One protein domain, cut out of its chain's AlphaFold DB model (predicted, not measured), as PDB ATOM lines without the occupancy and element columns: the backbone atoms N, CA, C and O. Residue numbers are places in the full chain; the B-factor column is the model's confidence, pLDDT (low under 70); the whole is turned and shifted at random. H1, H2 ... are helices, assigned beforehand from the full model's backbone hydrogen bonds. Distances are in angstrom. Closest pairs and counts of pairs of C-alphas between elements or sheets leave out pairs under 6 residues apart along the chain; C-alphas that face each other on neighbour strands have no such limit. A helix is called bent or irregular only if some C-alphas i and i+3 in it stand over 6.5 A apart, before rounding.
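This is residues 273 to 366 of the 366 residues of an uncharacterized protein of Phytophthora cactorum (UniProt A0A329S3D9). H2 forms the core, with H3, H4 and arm H5a packed steeply across it; arm H5b reaches out at one end, and residues 285 to 291 stick out at the other. The printed part has 94 residues with five named helices, H1 to H5 in chain order: all helix, compact, with a radius of gyration of the C-alphas of 13.2 A, spanning 45 by 28 by 25 A.

Find H1, residues 279 to 282, at C-alpha 279 (239.885, 521.347, 471.117). Next come H2, 292 to 304, 18.7 A; H3, 309 to 317; and H4, 319 to 334, 22.4 A. H5, 341 to 364, one helix by its hydrogen bonds, is bent: C-alphas 351 and 354 are 7.1 A apart. Its arms are H5a, 341 to 351, and H5b, 354 to 364, ending at C-alpha 364 (225.065, 500.337, 447.381).

Look at H2: it touches H3 (closest C-alphas Ala 301 and Ala 312, 4.9 A), H4 (Val 297 and Leu 325, 5.6 A) and H5a (Leu 300 and Val 345, 6.4 A). H4 touches H5b with residues 320 to 324 alone, at a shallow tilt of 18 degrees, opposite ways. H1 touches no helix. Every O i to N i+4 pair is within hydrogen-bond range in H2, H3, H4, H5a and H5b; H1 is too short for one, and 0 of its 1 O i to N i+3 pair is.

C-alphas 286 and 366 are farthest apart, 44.8 A. The printed part has no cut and no long link; pLDDT is under 70 at residues 273 to 291 and 366.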
ATOM      1  N   PRO A 273     245.494 511.538 461.985       58.59
ATOM      2  CA  PRO A 273     246.496 512.611 461.882       58.59
ATOM      3  C   PRO A 273     245.925 514.012 461.659       58.59
ATOM      4  O   PRO A 273     246.632 514.999 461.809       58.59
ATOM      5  N   THR A 274     244.650 514.112 461.301       59.34
ATOM      6  CA  THR A 274     243.970 515.369 460.979       59.34
ATOM      7  C   THR A 274     242.791 515.674 461.906       59.34
ATOM      8  O   THR A 274     242.113 516.681 461.722       59.34
ATOM      9  N   ALA A 275     242.512 514.822 462.901       59.94
ATOM     10  CA  ALA A 275     241.391 515.017 463.815       59.94
ATOM     11  C   ALA A 275     241.833 515.756 465.091       59.94
ATOM     12  O   ALA A 275     242.412 515.155 465.998       59.94
ATOM     13  N   ASP A 276     241.485 517.041 465.199       62.22
ATOM     14  CA  ASP A 276     241.687 517.851 466.410       62.22
ATOM     15  C   ASP A 276     240.722 517.422 467.530       62.22
ATOM     16  O   ASP A 276     239.678 518.029 467.791       62.22
ATOM     17  N   LEU A 277     241.063 516.332 468.219       61.62
ATOM     18  CA  LEU A 277     240.267 515.795 469.328       61.62
ATOM     19  C   LEU A 277     240.507 516.537 470.659       61.62
ATOM     20  O   LEU A 277     239.712 516.385 471.585       61.62
ATOM     21  N   THR A 278     241.542 517.382 470.737       55.47
ATOM     22  CA  THR A 278     241.936 518.172 471.920       55.47
ATOM     23  C   THR A 278     241.087 519.435 472.120       55.47
ATOM     24  O   THR A 278     240.730 519.769 473.250       55.47
ATOM     25  N   ASN A 279     240.671 520.104 471.040       49.62
ATOM     26  CA  ASN A 279     239.885 521.347 471.117       49.62
ATOM     27  C   ASN A 279     238.443 521.123 471.608       49.62
ATOM     28  O   ASN A 279     237.825 522.015 472.189       49.62
ATOM     29  N   ASN A 280     237.924 519.902 471.467       48.97
ATOM     30  CA  ASN A 280     236.577 519.551 471.910       48.97
ATOM     31  C   ASN A 280     236.463 519.324 473.428       48.97
ATOM     32  O   ASN A 280     235.343 519.206 473.928       48.97
ATOM     33  N   GLU A 281     237.566 519.222 474.179       46.59
ATOM     34  CA  GLU A 281     237.530 519.120 475.648       46.59
ATOM     35  C   GLU A 281     237.317 520.482 476.324       46.59
ATOM     36  O   GLU A 281     236.571 520.565 477.302       46.59
ATOM     37  N   ALA A 282     237.881 521.556 475.760       42.66
ATOM     38  CA  ALA A 282     237.794 522.904 476.320       42.66
ATOM     39  C   ALA A 282     236.372 523.498 476.240       42.66
ATOM     40  O   ALA A 282     235.903 524.105 477.205       42.66
ATOM     41  N   GLU A 283     235.637 523.260 475.149       42.72
ATOM     42  CA  GLU A 283     234.252 523.742 474.999       42.72
ATOM     43  C   GLU A 283     233.208 522.893 475.754       42.72
ATOM     44  O   GLU A 283     232.094 523.349 476.026       42.72
ATOM     45  N   ALA A 284     233.547 521.660 476.137       48.00
ATOM     46  CA  ALA A 284     232.581 520.678 476.639       48.00
ATOM     47  C   ALA A 284     232.448 520.606 478.167       48.00
ATOM     48  O   ALA A 284     231.577 519.897 478.671       48.00
ATOM     49  N   SER A 285     233.244 521.363 478.921       45.41
ATOM     50  CA  SER A 285     233.132 521.426 480.388       45.41
ATOM     51  C   SER A 285     231.825 522.075 480.890       45.41
ATOM     52  O   SER A 285     231.577 522.099 482.094       45.41
ATOM     53  N   LYS A 286     230.953 522.574 479.991       46.97
ATOM     54  CA  LYS A 286     229.750 523.353 480.348       46.97
ATOM     55  C   LYS A 286     228.383 522.712 480.045       46.97
ATOM     56  O   LYS A 286     227.381 523.278 480.477       46.97
ATOM     57  N   LYS A 287     228.269 521.556 479.367       45.41
ATOM     58  CA  LYS A 287     226.952 520.941 479.053       45.41
ATOM     59  C   LYS A 287     226.780 519.537 479.659       45.41
ATOM     60  O   LYS A 287     227.556 518.624 479.410       45.41
ATOM     61  N   LYS A 288     225.740 519.401 480.494       48.81
ATOM     62  CA  LYS A 288     225.389 518.238 481.331       48.81
ATOM     63  C   LYS A 288     225.200 516.931 480.535       48.81
ATOM     64  O   LYS A 288     224.451 516.909 479.567       48.81
ATOM     65  N   SER A 289     225.828 515.866 481.042       52.59
ATOM     66  CA  SER A 289     225.674 514.391 480.930       52.59
ATOM     67  C   SER A 289     224.711 513.675 479.952       52.59
ATOM     68  O   SER A 289     224.873 512.464 479.790       52.59
ATOM     69  N   LYS A 290     223.740 514.312 479.288       52.91
ATOM     70  CA  LYS A 290     222.803 513.624 478.374       52.91
ATOM     71  C   LYS A 290     223.346 513.410 476.953       52.91
ATOM     72  O   LYS A 290     222.937 512.448 476.313       52.91
ATOM     73  N   ASP A 291     224.347 514.180 476.523       67.88
ATOM     74  CA  ASP A 291     224.887 514.122 475.150       67.88
ATOM     75  C   ASP A 291     226.209 513.350 475.001       67.88
ATOM     76  O   ASP A 291     226.874 513.437 473.970       67.88
ATOM     77  N   GLY A 292     226.608 512.547 475.995       74.56
ATOM     78  CA  GLY A 292     227.889 511.824 475.952       74.56
ATOM     79  C   GLY A 292     228.027 510.888 474.742       74.56
ATOM     80  O   GLY A 292     229.075 510.849 474.106       74.56
ATOM     81  N   ILE A 293     226.958 510.169 474.383       80.31
ATOM     82  CA  ILE A 293     226.963 509.251 473.228       80.31
ATOM     83  C   ILE A 293     226.992 510.043 471.922       80.31
ATOM     84  O   ILE A 293     227.799 509.738 471.052       80.31
ATOM     85  N   ALA A 294     226.163 511.083 471.794       81.62
ATOM     86  CA  ALA A 294     226.133 511.934 470.605       81.62
ATOM     87  C   ALA A 294     227.497 512.599 470.351       81.62
ATOM     88  O   ALA A 294     227.954 512.676 469.212       81.62
ATOM     89  N   ARG A 295     228.189 512.997 471.426       82.06
ATOM     90  CA  ARG A 295     229.547 513.545 471.373       82.06
ATOM     91  C   ARG A 295     230.561 512.529 470.852       82.06
ATOM     92  O   ARG A 295     231.326 512.856 469.952       82.06
ATOM     93  N   VAL A 296     230.537 511.304 471.372       83.38
ATOM     94  CA  VAL A 296     231.420 510.222 470.909       83.38
ATOM     95  C   VAL A 296     231.126 509.851 469.452       83.38
ATOM     96  O   VAL A 296     232.049 509.664 468.668       83.38
ATOM     97  N   VAL A 297     229.852 509.802 469.058       86.12
ATOM     98  CA  VAL A 297     229.445 509.548 467.668       86.12
ATOM     99  C   VAL A 297     229.993 510.625 466.729       86.12
ATOM    100  O   VAL A 297     230.548 510.293 465.685       86.12
ATOM    101  N   MET A 298     229.907 511.901 467.118       83.19
ATOM    102  CA  MET A 298     230.493 513.003 466.351       83.19
ATOM    103  C   MET A 298     232.022 512.888 466.271       83.19
ATOM    104  O   MET A 298     232.579 513.058 465.194       83.19
ATOM    105  N   GLN A 299     232.698 512.535 467.371       82.56
ATOM    106  CA  GLN A 299     234.152 512.327 467.384       82.56
ATOM    107  C   GLN A 299     234.580 511.201 466.435       82.56
ATOM    108  O   GLN A 299     235.500 511.378 465.638       82.56
ATOM    109  N   LEU A 300     233.890 510.060 466.462       84.88
ATOM    110  CA  LEU A 300     234.178 508.948 465.557       84.88
ATOM    111  C   LEU A 300     233.902 509.322 464.091       84.88
ATOM    112  O   LEU A 300     234.716 509.010 463.223       84.88
ATOM    113  N   ALA A 301     232.817 510.055 463.816       84.25
ATOM    114  CA  ALA A 301     232.524 510.569 462.478       84.25
ATOM    115  C   ALA A 301     233.609 511.536 461.981       84.25
ATOM    116  O   ALA A 301     234.025 511.446 460.830       84.25
ATOM    117  N   THR A 302     234.118 512.423 462.846       83.56
ATOM    118  CA  THR A 302     235.238 513.311 462.497       83.56
ATOM    119  C   THR A 302     236.537 512.553 462.255       83.56
ATOM    120  O   THR A 302     237.305 512.947 461.386       83.56
ATOM    121  N   VAL A 303     236.774 511.437 462.951       83.44
ATOM    122  CA  VAL A 303     237.947 510.586 462.706       83.44
ATOM    123  C   VAL A 303     237.858 509.882 461.352       83.44
ATOM    124  O   VAL A 303     238.849 509.851 460.624       83.44
ATOM    125  N   GLU A 304     236.693 509.349 460.978       83.12
ATOM    126  CA  GLU A 304     236.511 508.742 459.649       83.12
ATOM    127  C   GLU A 304     236.557 509.781 458.523       83.12
ATOM    128  O   GLU A 304     237.124 509.514 457.467       83.12
ATOM    129  N   ALA A 305     236.050 510.989 458.770       82.06
ATOM    130  CA  ALA A 305     236.128 512.113 457.839       82.06
ATOM    131  C   ALA A 305     237.500 512.809 457.808       82.06
ATOM    132  O   ALA A 305     237.611 513.895 457.242       82.06
ATOM    133  N   GLN A 306     238.535 512.229 458.432       79.50
ATOM    134  CA  GLN A 306     239.883 512.805 458.488       79.50
ATOM    135  C   GLN A 306     239.881 514.268 458.972       79.50
ATOM    136  O   GLN A 306     240.580 515.114 458.422       79.50
ATOM    137  N   GLY A 307     239.090 514.582 459.997       70.44
ATOM    138  CA  GLY A 307     239.007 515.916 460.591       70.44
ATOM    139  C   GLY A 307     238.066 516.896 459.884       70.44
ATOM    140  O   GLY A 307     237.783 517.955 460.444       70.44
ATOM    141  N   ASP A 308     237.512 516.568 458.711       78.31
ATOM    142  CA  ASP A 308     236.556 517.450 458.033       78.31
ATOM    143  C   ASP A 308     235.164 517.378 458.688       78.31
ATOM    144  O   ASP A 308     234.406 516.415 458.535       78.31
ATOM    145  N   ALA A 309     234.790 518.448 459.393       76.88
ATOM    146  CA  ALA A 309     233.505 518.563 460.076       76.88
ATOM    147  C   ALA A 309     232.288 518.557 459.128       76.88
ATOM    148  O   ALA A 309     231.192 518.175 459.545       76.88
ATOM    149  N   ARG A 310     232.434 518.986 457.864       79.38
ATOM    150  CA  ARG A 310     231.332 518.981 456.884       79.38
ATOM    151  C   ARG A 310     231.072 517.570 456.377       79.38
ATOM    152  O   ARG A 310     229.914 517.162 456.296       79.38
ATOM    153  N   LEU A 311     232.135 516.823 456.080       79.94
ATOM    154  CA  LEU A 311     232.038 515.414 455.698       79.94
ATOM    155  C   LEU A 311     231.564 514.550 456.869       79.94
ATOM    156  O   LEU A 311     230.698 513.705 456.671       79.94
ATOM    157  N   ALA A 312     232.020 514.821 458.094       82.19
ATOM    158  CA  ALA A 312     231.546 514.124 459.289       82.19
ATOM    159  C   ALA A 312     230.023 514.237 459.469       82.19
ATOM    160  O   ALA A 312     229.365 513.245 459.768       82.19
ATOM    161  N   ARG A 313     229.438 515.421 459.236       82.94
ATOM    162  CA  ARG A 313     227.976 515.603 459.283       82.94
ATOM    163  C   ARG A 313     227.267 514.811 458.185       82.94
ATOM    164  O   ARG A 313     226.323 514.098 458.494       82.94
ATOM    165  N   LYS A 314     227.784 514.840 456.952       83.75
ATOM    166  CA  LYS A 314     227.246 514.032 455.842       83.75
ATOM    167  C   LYS A 314     227.312 512.525 456.119       83.75
ATOM    168  O   LYS A 314     226.410 511.794 455.731       83.75
ATOM    169  N   LEU A 315     228.354 512.053 456.809       82.19
ATOM    170  CA  LEU A 315     228.458 510.653 457.238       82.19
ATOM    171  C   LEU A 315     227.397 510.287 458.284       82.19
ATOM    172  O   LEU A 315     226.924 509.153 458.299       82.19
ATOM    173  N   LEU A 316     227.012 511.231 459.145       85.56
ATOM    174  CA  LEU A 316     225.958 511.023 460.139       85.56
ATOM    175  C   LEU A 316     224.550 511.029 459.539       85.56
ATOM    176  O   LEU A 316     223.656 510.443 460.146       85.56
ATOM    177  N   ASP A 317     224.366 511.630 458.364       85.44
ATOM    178  CA  ASP A 317     223.109 511.565 457.613       85.44
ATOM    179  C   ASP A 317     222.886 510.167 456.996       85.44
ATOM    180  O   ASP A 317     221.753 509.776 456.713       85.44
ATOM    181  N   HIS A 318     223.951 509.369 456.832       86.94
ATOM    182  CA  HIS A 318     223.855 508.004 456.320       86.94
ATOM    183  C   HIS A 318     223.457 507.020 457.432       86.94
ATOM    184  O   HIS A 318     224.246 506.701 458.324       86.94
ATOM    185  N   THR A 319     222.246 506.462 457.346       85.56
ATOM    186  CA  THR A 319     221.631 505.611 458.387       85.56
ATOM    187  C   THR A 319     222.504 504.420 458.804       85.56
ATOM    188  O   THR A 319     222.669 504.150 459.996       85.56
ATOM    189  N   ILE A 320     223.122 503.734 457.837       85.12
ATOM    190  CA  ILE A 320     224.011 502.583 458.075       85.12
ATOM    191  C   ILE A 320     225.247 502.992 458.887       85.12
ATOM    192  O   ILE A 320     225.522 502.393 459.931       85.12
ATOM    193  N   VAL A 321     225.946 504.049 458.463       84.06
ATOM    194  CA  VAL A 321     227.157 504.558 459.125       84.06
ATOM    195  C   VAL A 321     226.821 505.078 460.520       84.06
ATOM    196  O   VAL A 321     227.467 504.699 461.499       84.06
ATOM    197  N   GLN A 322     225.747 505.858 460.642       87.19
ATOM    198  CA  GLN A 322     225.247 506.357 461.918       87.19
ATOM    199  C   GLN A 322     224.936 505.213 462.899       87.19
ATOM    200  O   GLN A 322     225.288 505.292 464.078       87.19
ATOM    201  N   SER A 323     224.330 504.117 462.425       86.00
ATOM    202  CA  SER A 323     224.032 502.939 463.252       86.00
ATOM    203  C   SER A 323     225.294 502.227 463.754       86.00
ATOM    204  O   SER A 323     225.315 501.732 464.884       86.00
ATOM    205  N   GLY A 324     226.348 502.164 462.933       86.50
ATOM    206  CA  GLY A 324     227.634 501.565 463.294       86.50
ATOM    207  C   GLY A 324     228.360 502.401 464.344       86.50
ATOM    208  O   GLY A 324     228.748 501.887 465.396       86.50
ATOM    209  N   LEU A 325     228.450 503.712 464.110       88.06
ATOM    210  CA  LEU A 325     229.064 504.663 465.039       88.06
ATOM    211  C   LEU A 325     228.327 504.694 466.385       88.06
ATOM    212  O   LEU A 325     228.955 504.711 467.444       88.06
ATOM    213  N   ARG A 326     226.989 504.641 466.363       88.69
ATOM    214  CA  ARG A 326     226.165 504.596 467.576       88.69
ATOM    215  C   ARG A 326     226.383 503.314 468.377       88.69
ATOM    216  O   ARG A 326     226.535 503.396 469.594       88.69
ATOM    217  N   ARG A 327     226.470 502.154 467.716       87.12
ATOM    218  CA  ARG A 327     226.786 500.872 468.373       87.12
ATOM    219  C   ARG A 327     228.152 500.906 469.059       87.12
ATOM    220  O   ARG A 327     228.265 500.485 470.209       87.12
ATOM    221  N   ALA A 328     229.163 501.467 468.397       87.31
ATOM    222  CA  ALA A 328     230.484 501.641 468.992       87.31
ATOM    223  C   ALA A 328     230.461 502.599 470.195       87.31
ATOM    224  O   ALA A 328     231.047 502.300 471.235       87.31
ATOM    225  N   ALA A 329     229.726 503.711 470.103       87.12
ATOM    226  CA  ALA A 329     229.580 504.667 471.199       87.12
ATOM    227  C   ALA A 329     228.821 504.087 472.411       87.12
ATOM    228  O   ALA A 329     229.183 504.345 473.561       87.12
ATOM    229  N   GLU A 330     227.791 503.271 472.181       88.56
ATOM    230  CA  GLU A 330     227.066 502.562 473.242       88.56
ATOM    231  C   GLU A 330     227.943 501.507 473.926       88.56
ATOM    232  O   GLU A 330     227.903 501.368 475.151       88.56
ATOM    233  N   GLN A 331     228.791 500.812 473.166       87.75
ATOM    234  CA  GLN A 331     229.739 499.858 473.731       87.75
ATOM    235  C   GLN A 331     230.854 500.558 474.519       87.75
ATOM    236  O   GLN A 331     231.182 500.130 475.625       87.75
ATOM    237  N   ALA A 332     231.366 501.687 474.025       86.75
ATOM    238  CA  ALA A 332     232.305 502.529 474.765       86.75
ATOM    239  C   ALA A 332     231.712 503.028 476.095       86.75
ATOM    240  O   ALA A 332     232.406 503.067 477.113       86.75
ATOM    241  N   LYS A 333     230.409 503.344 476.120       87.62
ATOM    242  CA  LYS A 333     229.685 503.670 477.356       87.62
ATOM    243  C   LYS A 333     229.644 502.501 478.334       87.62
ATOM    244  O   LYS A 333     229.896 502.704 479.517       87.62
ATOM    245  N   ARG A 334     229.346 501.290 477.856       86.25
ATOM    246  CA  ARG A 334     229.305 500.077 478.695       86.25
ATOM    247  C   ARG A 334     230.667 499.734 479.294       86.25
ATOM    248  O   ARG A 334     230.724 499.266 480.423       86.25
ATOM    249  N   LEU A 335     231.742 500.001 478.557       84.81
ATOM    250  CA  LEU A 335     233.119 499.770 479.000       84.81
ATOM    251  C   LEU A 335     233.679 500.898 479.883       84.81
ATOM    252  O   LEU A 335     234.765 500.752 480.429       84.81
ATOM    253  N   GLY A 336     232.962 502.017 480.040       83.44
ATOM    254  CA  GLY A 336     233.411 503.151 480.856       83.44
ATOM    255  C   GLY A 336     234.536 503.987 480.231       83.44
ATOM    256  O   GLY A 336     235.106 504.837 480.908       83.44
ATOM    257  N   ILE A 337     234.827 503.795 478.941       84.31
ATOM    258  CA  ILE A 337     235.970 504.404 478.235       84.31
ATOM    259  C   ILE A 337     235.606 505.686 477.469       84.31
ATOM    260  O   ILE A 337     236.398 506.194 476.686       84.31
ATOM    261  N   MET A 338     234.405 506.245 477.672       78.81
ATOM    262  CA  MET A 338     233.912 507.403 476.898       78.81
ATOM    263  C   MET A 338     234.779 508.661 477.018       78.81
ATOM    264  O   MET A 338     234.732 509.517 476.139       78.81
ATOM    265  N   ASN A 339     235.532 508.784 478.109       76.38
ATOM    266  CA  ASN A 339     236.417 509.920 478.355       76.38
ATOM    267  C   ASN A 339     237.827 509.695 477.785       76.38
ATOM    268  O   ASN A 339     238.665 510.582 477.887       76.38
ATOM    269  N   GLU A 340     238.104 508.524 477.201       81.00
ATOM    270  CA  GLU A 340     239.394 508.187 476.604       81.00
ATOM    271  C   GLU A 340     239.263 508.093 475.071       81.00
ATOM    272  O   GLU A 340     239.017 507.011 474.532       81.00
ATOM    273  N   PRO A 341     239.440 509.202 474.323       78.38
ATOM    274  CA  PRO A 341     239.167 509.243 472.880       78.38
ATOM    275  C   PRO A 341     239.995 508.223 472.086       78.38
ATOM    276  O   PRO A 341     239.512 507.650 471.111       78.38
ATOM    277  N   TRP A 342     241.215 507.931 472.542       79.19
ATOM    278  CA  TRP A 342     242.068 506.878 471.989       79.19
ATOM    279  C   TRP A 342     241.405 505.491 472.034       79.19
ATOM    280  O   TRP A 342     241.365 504.790 471.021       79.19
ATOM    281  N   GLU A 343     240.885 505.082 473.194       80.50
ATOM    282  CA  GLU A 343     240.321 503.739 473.373       80.50
ATOM    283  C   GLU A 343     239.022 503.577 472.582       80.50
ATOM    284  O   GLU A 343     238.766 502.519 472.005       80.50
ATOM    285  N   VAL A 344     238.246 504.658 472.476       84.31
ATOM    286  CA  VAL A 344     237.019 504.696 471.677       84.31
ATOM    287  C   VAL A 344     237.312 504.555 470.181       84.31
ATOM    288  O   VAL A 344     236.681 503.738 469.507       84.31
ATOM    289  N   VAL A 345     238.292 505.296 469.654       83.94
ATOM    290  CA  VAL A 345     238.694 505.203 468.237       83.94
ATOM    291  C   VAL A 345     239.256 503.821 467.912       83.94
ATOM    292  O   VAL A 345     238.951 503.260 466.857       83.94
ATOM    293  N   LYS A 346     240.036 503.244 468.831       84.75
ATOM    294  CA  LYS A 346     240.562 501.886 468.689       84.75
ATOM    295  C   LYS A 346     239.432 500.855 468.606       84.75
ATOM    296  O   LYS A 346     239.407 500.062 467.668       84.75
ATOM    297  N   LEU A 347     238.473 500.915 469.532       86.75
ATOM    298  CA  LEU A 347     237.301 500.034 469.548       86.75
ATOM    299  C   LEU A 347     236.494 500.135 468.248       86.75
ATOM    300  O   LEU A 347     236.095 499.115 467.687       86.75
ATOM    301  N   TRP A 348     236.288 501.352 467.743       86.81
ATOM    302  CA  TRP A 348     235.609 501.573 466.468       86.81
ATOM    303  C   TRP A 348     236.357 500.917 465.297       86.81
ATOM    304  O   TRP A 348     235.757 500.133 464.562       86.81
ATOM    305  N   ARG A 349     237.665 501.173 465.150       83.81
ATOM    306  CA  ARG A 349     238.465 500.639 464.035       83.81
ATOM    307  C   ARG A 349     238.592 499.121 464.041       83.81
ATOM    308  O   ARG A 349     238.525 498.523 462.972       83.81
ATOM    309  N   GLU A 350     238.799 498.521 465.209       83.88
ATOM    310  CA  GLU A 350     239.084 497.088 465.316       83.88
ATOM    311  C   GLU A 350     237.822 496.224 465.216       83.88
ATOM    312  O   GLU A 350     237.882 495.137 464.648       83.88
ATOM    313  N   LEU A 351     236.683 496.688 465.745       83.25
ATOM    314  CA  LEU A 351     235.498 495.834 465.910       83.25
ATOM    315  C   LEU A 351     234.307 496.227 465.030       83.25
ATOM    316  O   LEU A 351     233.541 495.359 464.613       83.25
ATOM    317  N   TYR A 352     234.118 497.518 464.750       83.75
ATOM    318  CA  TYR A 352     232.868 498.012 464.155       83.75
ATOM    319  C   TYR A 352     233.042 498.596 462.749       83.75
ATOM    320  O   TYR A 352     232.098 498.569 461.961       83.75
ATOM    321  N   ARG A 353     234.231 499.086 462.393       83.50
ATOM    322  CA  ARG A 353     234.477 499.736 461.098       83.50
ATOM    323  C   ARG A 353     234.292 498.787 459.917       83.50
ATOM    324  O   ARG A 353     233.560 499.113 458.992       83.50
ATOM    325  N   THR A 354     234.918 497.613 459.956       84.38
ATOM    326  CA  THR A 354     234.874 496.625 458.861       84.38
ATOM    327  C   THR A 354     233.455 496.139 458.590       84.38
ATOM    328  O   THR A 354     233.006 496.163 457.449       84.38
ATOM    329  N   SER A 355     232.715 495.789 459.643       82.88
ATOM    330  CA  SER A 355     231.319 495.357 459.534       82.88
ATOM    331  C   SER A 355     230.393 496.472 459.041       82.88
ATOM    332  O   SER A 355     229.475 496.209 458.270       82.88
ATOM    333  N   THR A 356     230.639 497.725 459.439       82.69
ATOM    334  CA  THR A 356     229.839 498.870 458.977       82.69
ATOM    335  C   THR A 356     230.116 499.206 457.508       82.69
ATOM    336  O   THR A 356     229.176 499.513 456.782       82.69
ATOM    337  N   LEU A 357     231.371 499.119 457.054       83.44
ATOM    338  CA  LEU A 357     231.731 499.346 455.648       83.44
ATOM    339  C   LEU A 357     231.198 498.236 454.737       83.44
ATOM    340  O   LEU A 357     230.622 498.534 453.701       83.44
ATOM    341  N   GLN A 358     231.274 496.977 455.167       84.50
ATOM    342  CA  GLN A 358     230.690 495.861 454.420       84.50
ATOM    343  C   GLN A 358     229.158 495.989 454.293       84.50
ATOM    344  O   GLN A 358     228.580 495.710 453.243       84.50
ATOM    345  N   ALA A 359     228.481 496.459 455.348       80.81
ATOM    346  CA  ALA A 359     227.047 496.758 455.307       80.81
ATOM    347  C   ALA A 359     226.709 497.950 454.391       80.81
ATOM    348  O   ALA A 359     225.605 498.025 453.864       80.81
ATOM    349  N   LEU A 360     227.642 498.889 454.214       82.56
ATOM    350  CA  LEU A 360     227.487 500.020 453.304       82.56
ATOM    351  C   LEU A 360     227.630 499.578 451.842       82.56
ATOM    352  O   LEU A 360     226.792 499.934 451.025       82.56
ATOM    353  N   GLU A 361     228.658 498.785 451.530       82.56
ATOM    354  CA  GLU A 361     228.909 498.244 450.184       82.56
ATOM    355  C   GLU A 361     227.728 497.393 449.703       82.56
ATOM    356  O   GLU A 361     227.169 497.636 448.639       82.56
ATOM    357  N   THR A 362     227.246 496.484 450.552       81.69
ATOM    358  CA  THR A 362     226.075 495.642 450.241       81.69
ATOM    359  C   THR A 362     224.773 496.419 450.032       81.69
ATOM    360  O   THR A 362     223.880 495.916 449.360       81.69
ATOM    361  N   ALA A 363     224.647 497.626 450.590       77.75
ATOM    362  CA  ALA A 363     223.484 498.493 450.396       77.75
ATOM    363  C   ALA A 363     223.609 499.436 449.185       77.75
ATOM    364  O   ALA A 363     222.634 500.097 448.845       77.75
ATOM    365  N   LEU A 364     224.800 499.544 448.586       75.25
ATOM    366  CA  LEU A 364     225.065 500.337 447.381       75.25
ATOM    367  C   LEU A 364     225.090 499.474 446.110       75.25
ATOM    368  O   LEU A 364     224.791 499.986 445.034       75.25
ATOM    369  N   ASP A 365     225.437 498.189 446.240       71.06
ATOM    370  CA  ASP A 365     225.486 497.214 445.140       71.06
ATOM    371  C   ASP A 365     224.139 496.509 444.865       71.06
ATOM    372  O   ASP A 365     224.035 495.724 443.919       71.06
ATOM    373  N   GLY A 366     223.116 496.764 445.687       50.06
ATOM    374  CA  GLY A 366     221.734 496.302 445.494       50.06
ATOM    375  C   GLY A 366     220.810 497.463 445.179       50.06
ATOM    376  O   GLY A 366     219.919 497.269 444.321       50.06
TER     377      GLY A 366